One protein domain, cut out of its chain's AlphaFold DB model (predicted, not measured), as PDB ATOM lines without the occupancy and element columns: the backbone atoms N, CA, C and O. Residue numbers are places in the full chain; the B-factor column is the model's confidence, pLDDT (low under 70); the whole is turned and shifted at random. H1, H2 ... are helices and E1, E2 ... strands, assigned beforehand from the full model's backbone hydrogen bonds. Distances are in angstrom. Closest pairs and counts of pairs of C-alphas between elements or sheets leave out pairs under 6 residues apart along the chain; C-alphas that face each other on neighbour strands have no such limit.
ATOM      1  N   ASP A  58     -25.749 -57.500  -9.561       72.19
ATOM      2  CA  ASP A  58     -24.326 -57.486  -9.197       72.19
ATOM      3  C   ASP A  58     -23.792 -56.048  -9.090       72.19
ATOM      4  O   ASP A  58     -22.895 -55.743  -8.300       72.19
ATOM      5  N   THR A  59     -24.365 -55.130  -9.876       78.81
ATOM      6  CA  THR A  59     -23.901 -53.737  -9.979       78.81
ATOM      7  C   THR A  59     -24.882 -52.717  -9.407       78.81
ATOM      8  O   THR A  59     -24.451 -51.646  -8.964       78.81
ATOM      9  N   ASN A  60     -26.175 -53.038  -9.371       87.50
ATOM     10  CA  ASN A  60     -27.244 -52.147  -8.928       87.50
ATOM     11  C   ASN A  60     -27.980 -52.712  -7.709       87.50
ATOM     12  O   ASN A  60     -27.869 -53.886  -7.376       87.50
ATOM     13  N   LEU A  61     -28.737 -51.848  -7.038       91.19
ATOM     14  CA  LEU A  61     -29.663 -52.236  -5.985       91.19
ATOM     15  C   LEU A  61     -30.959 -52.711  -6.645       91.19
ATOM     16  O   LEU A  61     -31.514 -51.990  -7.475       91.19
ATOM     17  N   VAL A  62     -31.432 -53.900  -6.281       93.50
ATOM     18  CA  VAL A  62     -32.735 -54.408  -6.726       93.50
ATOM     19  C   VAL A  62     -33.715 -54.311  -5.563       93.50
ATOM     20  O   VAL A  62     -33.437 -54.829  -4.485       93.50
ATOM     21  N   ILE A  63     -34.828 -53.609  -5.768       92.56
ATOM     22  CA  ILE A  63     -35.913 -53.463  -4.794       92.56
ATOM     23  C   ILE A  63     -37.174 -54.007  -5.451       92.56
ATOM     24  O   ILE A  63     -37.736 -53.359  -6.330       92.56
ATOM     25  N   GLU A  64     -37.604 -55.197  -5.043       92.88
ATOM     26  CA  GLU A  64     -38.885 -55.761  -5.466       92.88
ATOM     27  C   GLU A  64     -40.010 -55.174  -4.613       92.88
ATOM     28  O   GLU A  64     -39.920 -55.137  -3.387       92.88
ATOM     29  N   HIS A  65     -41.052 -54.663  -5.268       92.25
ATOM     30  CA  HIS A  65     -42.196 -54.045  -4.606       92.25
ATOM     31  C   HIS A  65     -43.430 -54.044  -5.515       92.25
ATOM     32  O   HIS A  65     -43.325 -54.129  -6.737       92.25
ATOM     33  N   ASP A  66     -44.603 -53.846  -4.929       94.50
ATOM     34  CA  ASP A  66     -45.907 -53.759  -5.594       94.50
ATOM     35  C   ASP A  66     -46.518 -52.344  -5.542       94.50
ATOM     36  O   ASP A  66     -47.693 -52.152  -5.841       94.50
ATOM     37  N   TYR A  67     -45.713 -51.336  -5.185       94.00
ATOM     38  CA  TYR A  67     -46.172 -49.954  -5.020       94.00
ATOM     39  C   TYR A  67     -46.969 -49.407  -6.214       94.00
ATOM     40  O   TYR A  67     -46.535 -49.488  -7.367       94.00
ATOM     41  N   SER A  68     -48.094 -48.765  -5.895       95.00
ATOM     42  CA  SER A  68     -48.954 -48.021  -6.824       95.00
ATOM     43  C   SER A  68     -48.441 -46.617  -7.142       95.00
ATOM     44  O   SER A  68     -48.698 -46.101  -8.224       95.00
ATOM     45  N   ASP A  69     -47.690 -46.020  -6.214       95.62
ATOM     46  CA  ASP A  69     -47.271 -44.617  -6.251       95.62
ATOM     47  C   ASP A  69     -45.765 -44.470  -6.040       95.62
ATOM     48  O   ASP A  69     -45.093 -45.364  -5.519       95.62
ATOM     49  N   VAL A  70     -45.227 -43.309  -6.424       96.12
ATOM     50  CA  VAL A  70     -43.803 -43.004  -6.249       96.12
ATOM     51  C   VAL A  70     -43.482 -42.835  -4.764       96.12
ATOM     52  O   VAL A  70     -44.103 -42.030  -4.069       96.12
ATOM     53  N   ARG A  71     -42.467 -43.555  -4.282       96.00
ATOM     54  CA  ARG A  71     -41.985 -43.473  -2.897       96.00
ATOM     55  C   ARG A  71     -40.593 -42.864  -2.839       96.00
ATOM     56  O   ARG A  71     -39.762 -43.115  -3.704       96.00
ATOM     57  N   LEU A  72     -40.335 -42.063  -1.811       96.50
ATOM     58  CA  LEU A  72     -38.987 -41.631  -1.454       96.50
ATOM     59  C   LEU A  72     -38.468 -42.551  -0.355       96.50
ATOM     60  O   LEU A  72     -39.113 -42.690   0.682       96.50
ATOM     61  N   GLN A  73     -37.320 -43.174  -0.585       94.94
ATOM     62  CA  GLN A  73     -36.658 -44.032   0.386       94.94
ATOM     63  C   GLN A  73     -35.200 -43.616   0.524       94.94
ATOM     64  O   GLN A  73     -34.481 -43.509  -0.468       94.94
ATOM     65  N   GLN A  74     -34.756 -43.413   1.757       96.62
ATOM     66  CA  GLN A  74     -33.358 -43.128   2.035       96.62
ATOM     67  C   GLN A  74     -32.538 -44.421   1.958       96.62
ATOM     68  O   GLN A  74     -32.923 -45.447   2.518       96.62
ATOM     69  N   GLN A  75     -31.410 -44.375   1.255       95.75
ATOM     70  CA  GLN A  75     -30.473 -45.487   1.116       95.75
ATOM     71  C   GLN A  75     -29.066 -45.067   1.518       95.75
ATOM     72  O   GLN A  75     -28.643 -43.938   1.276       95.75
ATOM     73  N   LYS A  76     -28.320 -46.001   2.105       96.00
ATOM     74  CA  LYS A  76     -26.903 -45.816   2.425       96.00
ATOM     75  C   LYS A  76     -26.045 -46.209   1.226       96.00
ATOM     76  O   LYS A  76     -26.318 -47.207   0.561       96.00
ATOM     77  N   CYS A  77     -24.990 -45.446   0.948       95.00
ATOM     78  CA  CYS A  77     -24.017 -45.816  -0.079       95.00
ATOM     79  C   CYS A  77     -23.374 -47.171   0.252       95.00
ATOM     80  O   CYS A  77     -22.840 -47.351   1.343       95.00
ATOM     81  N   ALA A  78     -23.377 -48.105  -0.701       93.25
ATOM     82  CA  ALA A  78     -22.754 -49.416  -0.510       93.25
ATOM     83  C   ALA A  78     -21.231 -49.427  -0.747       93.25
ATOM     84  O   ALA A  78     -20.634 -50.499  -0.795       93.25
ATOM     85  N   LEU A  79     -20.603 -48.268  -0.986       92.94
ATOM     86  CA  LEU A  79     -19.153 -48.194  -1.157       92.94
ATOM     87  C   LEU A  79     -18.468 -48.244   0.212       92.94
ATOM     88  O   LEU A  79     -18.810 -47.467   1.102       92.94
ATOM     89  N   GLU A  80     -17.473 -49.114   0.355       90.31
ATOM     90  CA  GLU A  80     -16.651 -49.195   1.565       90.31
ATOM     91  C   GLU A  80     -15.991 -47.848   1.887       90.31
ATOM     92  O   GLU A  80     -15.504 -47.151   0.998       90.31
ATOM     93  N   GLY A  81     -16.019 -47.468   3.166       88.81
ATOM     94  CA  GLY A  81     -15.530 -46.171   3.649       88.81
ATOM     95  C   GLY A  81     -16.429 -44.973   3.323       88.81
ATOM     96  O   GLY A  81     -16.145 -43.862   3.769       88.81
ATOM     97  N   CYS A  82     -17.546 -45.173   2.616       92.38
ATOM     98  CA  CYS A  82     -18.582 -44.160   2.464       92.38
ATOM     99  C   CYS A  82     -19.723 -44.387   3.468       92.38
ATOM    100  O   CYS A  82     -20.240 -45.494   3.633       92.38
ATOM    101  N   HIS A  83     -20.151 -43.314   4.133       93.62
ATOM    102  CA  HIS A  83     -21.256 -43.333   5.103       93.62
ATOM    103  C   HIS A  83     -22.406 -42.394   4.724       93.62
ATOM    104  O   HIS A  83     -23.319 -42.171   5.516       93.62
ATOM    105  N   GLU A  84     -22.376 -41.878   3.496       95.69
ATOM    106  CA  GLU A  84     -23.397 -40.980   2.974       95.69
ATOM    107  C   GLU A  84     -24.723 -41.705   2.744       95.69
ATOM    108  O   GLU A  84     -24.762 -42.840   2.249       95.69
ATOM    109  N   HIS A  85     -25.809 -40.998   3.048       96.06
ATOM    110  CA  HIS A  85     -27.173 -41.410   2.747       96.06
ATOM    111  C   HIS A  85     -27.718 -40.558   1.602       96.06
ATOM    112  O   HIS A  85     -27.361 -39.391   1.449       96.06
ATOM    113  N   PHE A  86     -28.563 -41.143   0.761       95.75
ATOM    114  CA  PHE A  86     -29.155 -40.455  -0.377       95.75
ATOM    115  C   PHE A  86     -30.585 -40.924  -0.617       95.75
ATOM    116  O   PHE A  86     -30.923 -42.081  -0.368       95.75
ATOM    117  N   ASP A  87     -31.413 -40.019  -1.130       96.62
ATOM    118  CA  ASP A  87     -32.814 -40.312  -1.402       96.62
ATOM    119  C   ASP A  87     -32.979 -40.992  -2.761       96.62
ATOM    120  O   ASP A  87     -32.510 -40.510  -3.800       96.62
ATOM    121  N   LEU A  88     -33.697 -42.110  -2.757       95.62
ATOM    122  CA  LEU A  88     -34.140 -42.814  -3.947       95.62
ATOM    123  C   LEU A  88     -35.628 -42.602  -4.162       95.62
ATOM    124  O   LEU A  88     -36.449 -42.874  -3.292       95.62
ATOM    125  N   LYS A  89     -35.965 -42.150  -5.371       96.31
ATOM    126  CA  LYS A  89     -37.331 -42.179  -5.888       96.31
ATOM    127  C   LYS A  89     -37.591 -43.558  -6.476       96.31
ATOM    128  O   LYS A  89     -37.014 -43.895  -7.509       96.31
ATOM    129  N   ILE A  90     -38.433 -44.322  -5.801       96.25
ATOM    130  CA  ILE A  90     -38.883 -45.648  -6.196       96.25
ATOM    131  C   ILE A  90     -40.164 -45.482  -7.001       96.25
ATOM    132  O   ILE A  90     -41.154 -44.953  -6.495       96.25
ATOM    133  N   TYR A  91     -40.119 -45.889  -8.265       96.12
ATOM    134  CA  TYR A  91     -41.234 -45.779  -9.195       96.12
ATOM    135  C   TYR A  91     -41.965 -47.119  -9.312       96.12
ATOM    136  O   TYR A  91     -41.314 -48.166  -9.329       96.12
ATOM    137  N   PRO A  92     -43.301 -47.113  -9.460       95.44
ATOM    138  CA  PRO A  92     -44.066 -48.316  -9.768       95.44
ATOM    139  C   PRO A  92     -43.471 -49.084 -10.956       95.44
ATOM    140  O   PRO A  92     -43.120 -48.483 -11.973       95.44
ATOM    141  N   ARG A  93     -43.395 -50.417 -10.841       92.56
ATOM    142  CA  ARG A  93     -42.887 -51.336 -11.884       92.56
ATOM    143  C   ARG A  93     -41.413 -51.139 -12.276       92.56
ATOM    144  O   ARG A  93     -40.985 -51.663 -13.304       92.56
ATOM    145  N   GLN A  94     -40.630 -50.416 -11.479       94.00
ATOM    146  CA  GLN A  94     -39.184 -50.307 -11.638       94.00
ATOM    147  C   GLN A  94     -38.495 -50.961 -10.442       94.00
ATOM    148  O   GLN A  94     -38.741 -50.579  -9.308       94.00
ATOM    149  N   TYR A  95     -37.582 -51.898 -10.696       94.12
ATOM    150  CA  TYR A  95     -36.933 -52.655  -9.616       94.12
ATOM    151  C   TYR A  95     -35.440 -52.381  -9.487       94.12
ATOM    152  O   TYR A  95     -34.840 -52.756  -8.492       94.12
ATOM    153  N   VAL A  96     -34.824 -51.726 -10.472       93.56
ATOM    154  CA  VAL A  96     -33.375 -51.493 -10.496       93.56
ATOM    155  C   VAL A  96     -33.072 -50.038 -10.165       93.56
ATOM    156  O   VAL A  96     -33.543 -49.114 -10.838       93.56
ATOM    157  N   TYR A  97     -32.241 -49.847  -9.143       94.19
ATOM    158  CA  TYR A  97     -31.888 -48.553  -8.581       94.19
ATOM    159  C   TYR A  97     -30.377 -48.415  -8.333       94.19
ATOM    160  O   TYR A  97     -29.655 -49.402  -8.192       94.19
ATOM    161  N   PRO A  98     -29.858 -47.179  -8.262       92.62
ATOM    162  CA  PRO A  98     -28.467 -46.923  -7.907       92.62
ATOM    163  C   PRO A  98     -28.098 -47.514  -6.545       92.62
ATOM    164  O   PRO A  98     -28.690 -47.168  -5.530       92.62
ATOM    165  N   LYS A  99     -27.054 -48.345  -6.531       93.62
ATOM    166  CA  LYS A  99     -26.464 -48.914  -5.309       93.62
ATOM    167  C   LYS A  99     -25.566 -47.926  -4.544       93.62
ATOM    168  O   LYS A  99     -25.298 -48.094  -3.358       93.62
ATOM    169  N   TYR A 100     -25.078 -46.898  -5.235       94.81
ATOM    170  CA  TYR A 100     -24.114 -45.931  -4.713       94.81
ATOM    171  C   TYR A 100     -24.676 -44.512  -4.778       94.81
ATOM    172  O   TYR A 100     -25.454 -44.182  -5.680       94.81
ATOM    173  N   CYS A 101     -24.219 -43.657  -3.864       94.56
ATOM    174  CA  CYS A 101     -24.620 -42.257  -3.815       94.56
ATOM    175  C   CYS A 101     -24.135 -41.477  -5.061       94.56
ATOM    176  O   CYS A 101     -23.275 -41.954  -5.813       94.56
ATOM    177  N   PRO A 102     -24.629 -40.247  -5.302       93.88
ATOM    178  CA  PRO A 102     -24.227 -39.436  -6.458       93.88
ATOM    179  C   PRO A 102     -22.712 -39.185  -6.573       93.88
ATOM    180  O   PRO A 102     -22.180 -39.074  -7.683       93.88
ATOM    181  N   ALA A 103     -21.998 -39.146  -5.443       92.94
ATOM    182  CA  ALA A 103     -20.545 -39.003  -5.414       92.94
ATOM    183  C   ALA A 103     -19.815 -40.255  -5.934       92.94
ATOM    184  O   ALA A 103     -18.733 -40.135  -6.498       92.94
ATOM    185  N   HIS A 104     -20.426 -41.438  -5.845       93.44
ATOM    186  CA  HIS A 104     -19.804 -42.733  -6.157       93.44
ATOM    187  C   HIS A 104     -20.547 -43.538  -7.233       93.44
ATOM    188  O   HIS A 104     -20.266 -44.716  -7.467       93.44
ATOM    189  N   ARG A 105     -21.485 -42.902  -7.940       88.00
ATOM    190  CA  ARG A 105     -22.306 -43.540  -8.981       88.00
ATOM    191  C   ARG A 105     -21.471 -44.103 -10.134       88.00
ATOM    192  O   ARG A 105     -21.793 -45.155 -10.682       88.00
ATOM    193  N   ASN A 106     -20.354 -43.447 -10.437       88.25
ATOM    194  CA  ASN A 106     -19.440 -43.843 -11.504       88.25
ATOM    195  C   ASN A 106     -18.321 -44.733 -10.962       88.25
ATOM    196  O   ASN A 106     -17.747 -44.444  -9.915       88.25
ATOM    197  N   GLU A 107     -17.942 -45.751 -11.733       86.56
ATOM    198  CA  GLU A 107     -16.872 -46.682 -11.362       86.56
ATOM    199  C   GLU A 107     -15.539 -45.983 -11.092       86.56
ATOM    200  O   GLU A 107     -14.910 -46.245 -10.072       86.56
ATOM    201  N   HIS A 108     -15.151 -45.029 -11.941       85.19
ATOM    202  CA  HIS A 108     -13.931 -44.249 -11.737       85.19
ATOM    203  C   HIS A 108     -13.921 -43.539 -10.375       85.19
ATOM    204  O   HIS A 108     -12.952 -43.656  -9.637       85.19
ATOM    205  N   LYS A 109     -15.033 -42.899  -9.982       87.81
ATOM    206  CA  LYS A 109     -15.129 -42.220  -8.679       87.81
ATOM    207  C   LYS A 109     -15.023 -43.198  -7.503       87.81
ATOM    208  O   LYS A 109     -14.460 -42.839  -6.473       87.81
ATOM    209  N   ARG A 110     -15.531 -44.430  -7.654       91.62
ATOM    210  CA  ARG A 110     -15.345 -45.498  -6.654       91.62
ATOM    211  C   ARG A 110     -13.881 -45.905  -6.545       91.62
ATOM    212  O   ARG A 110     -13.355 -45.928  -5.440       91.62
ATOM    213  N   LYS A 111     -13.220 -46.163  -7.679       87.88
ATOM    214  CA  LYS A 111     -11.788 -46.509  -7.720       87.88
ATOM    215  C   LYS A 111     -10.946 -45.426  -7.046       87.88
ATOM    216  O   LYS A 111     -10.160 -45.749  -6.164       87.88
ATOM    217  N   THR A 112     -11.173 -44.153  -7.375       87.00
ATOM    218  CA  THR A 112     -10.468 -43.029  -6.744       87.00
ATOM    219  C   THR A 112     -10.688 -42.997  -5.231       87.00
ATOM    220  O   THR A 112      -9.727 -42.874  -4.483       87.00
ATOM    221  N   HIS A 113     -11.923 -43.169  -4.753       89.12
ATOM    222  CA  HIS A 113     -12.200 -43.189  -3.313       89.12
ATOM    223  C   HIS A 113     -11.461 -44.325  -2.592       89.12
ATOM    224  O   HIS A 113     -10.804 -44.081  -1.583       89.12
ATOM    225  N   LEU A 114     -11.499 -45.540  -3.146       87.62
ATOM    226  CA  LEU A 114     -10.792 -46.692  -2.584       87.62
ATOM    227  C   LEU A 114      -9.270 -46.483  -2.582       87.62
ATOM    228  O   LEU A 114      -8.623 -46.788  -1.587       87.62
ATOM    229  N   MET A 115      -8.696 -45.900  -3.643       85.19
ATOM    230  CA  MET A 115      -7.268 -45.550  -3.682       85.19
ATOM    231  C   MET A 115      -6.882 -44.526  -2.607       85.19
ATOM    232  O   MET A 115      -5.803 -44.612  -2.031       85.19
ATOM    233  N   HIS A 116      -7.747 -43.551  -2.324       83.31
ATOM    234  CA  HIS A 116      -7.500 -42.590  -1.248       83.31
ATOM    235  C   HIS A 116      -7.573 -43.259   0.131       83.31
ATOM    236  O   HIS A 116      -6.732 -42.979   0.982       83.31
ATOM    237  N   LEU A 117      -8.528 -44.168   0.350       83.44
ATOM    238  CA  LEU A 117      -8.632 -44.919   1.604       83.44
ATOM    239  C   LEU A 117      -7.390 -45.783   1.860       83.44
ATOM    240  O   LEU A 117      -6.873 -45.780   2.974       83.44
ATOM    241  N   THR A 118      -6.871 -46.468   0.836       79.62
ATOM    242  CA  THR A 118      -5.669 -47.306   0.976       79.62
ATOM    243  C   THR A 118      -4.396 -46.492   1.212       79.62
ATOM    244  O   THR A 118      -3.520 -46.919   1.959       79.62
ATOM    245  N   GLN A 119      -4.285 -45.289   0.639       75.25
ATOM    246  CA  GLN A 119      -3.165 -44.382   0.929       75.25
ATOM    247  C   GLN A 119      -3.197 -43.835   2.361       75.25
ATOM    248  O   GLN A 119      -2.143 -43.575   2.943       75.25
ATOM    249  N   LEU A 120      -4.388 -43.653   2.935       62.72
ATOM    250  CA  LEU A 120      -4.551 -43.194   4.314       62.72
ATOM    251  C   LEU A 120      -4.250 -44.306   5.326       62.72
ATOM    252  O   LEU A 120      -3.620 -44.032   6.344       62.72
ATOM    253  N   SER A 121      -4.628 -45.555   5.036       61.56
ATOM    254  CA  SER A 121      -4.304 -46.695   5.903       61.56
ATOM    255  C   SER A 121      -2.821 -47.086   5.862       61.56
ATOM    256  O   SER A 121      -2.299 -47.584   6.855       61.56
TER     257      SER A 121
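What this domain is: This is residues 58 to 121 of the 125 residues of an uncharacterized protein of Fibrobacter sp (UniProt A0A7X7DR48). A loose rod, with a two-stranded hairpin of E1 and E2 alongside long loops in one part and the helix H1 at one end. A short antiparallel pairing of residues 61 to 62 with 96 to 97 ties the two loops together. The printed part has 64 residues, in the order E1, E2, H1, with an antiparallel sheet; the class is mixed, with under half of the residues in named elements. The radius of gyration of the C-alphas is 13.8 A and the spans are 47 by 19 by 14 A.

Where its parts are: After residues 58 to 70, E1 covers residues 71 to 76, from C-alpha 71 at (-41.985, -43.473, -2.897), over 16.2 A. E2 is residues 85 to 90, 15.3 A. H1 is residues 107 to 121, 21.4 A, to C-alpha 121 at (-4.304, -46.695, 5.903).

How they stand to each other: The hairpin E1 and E2 is antiparallel at 148 degrees; N 73 and O 88 are 2.9 A apart, within hydrogen-bond range. C-alphas 76 and 85 face each other at 4.4 A. E1 and H1 are apart. In H1 every O i to N i+4 pair is within hydrogen-bond range.

The domain as a whole: The C-alphas of Ser 68 and Gln 119, the two farthest apart, are 46.6 A apart. The printed part has no cut. The link E2 to H1, 16 residues, is long. Residues 120 to 121 are under pLDDT 70.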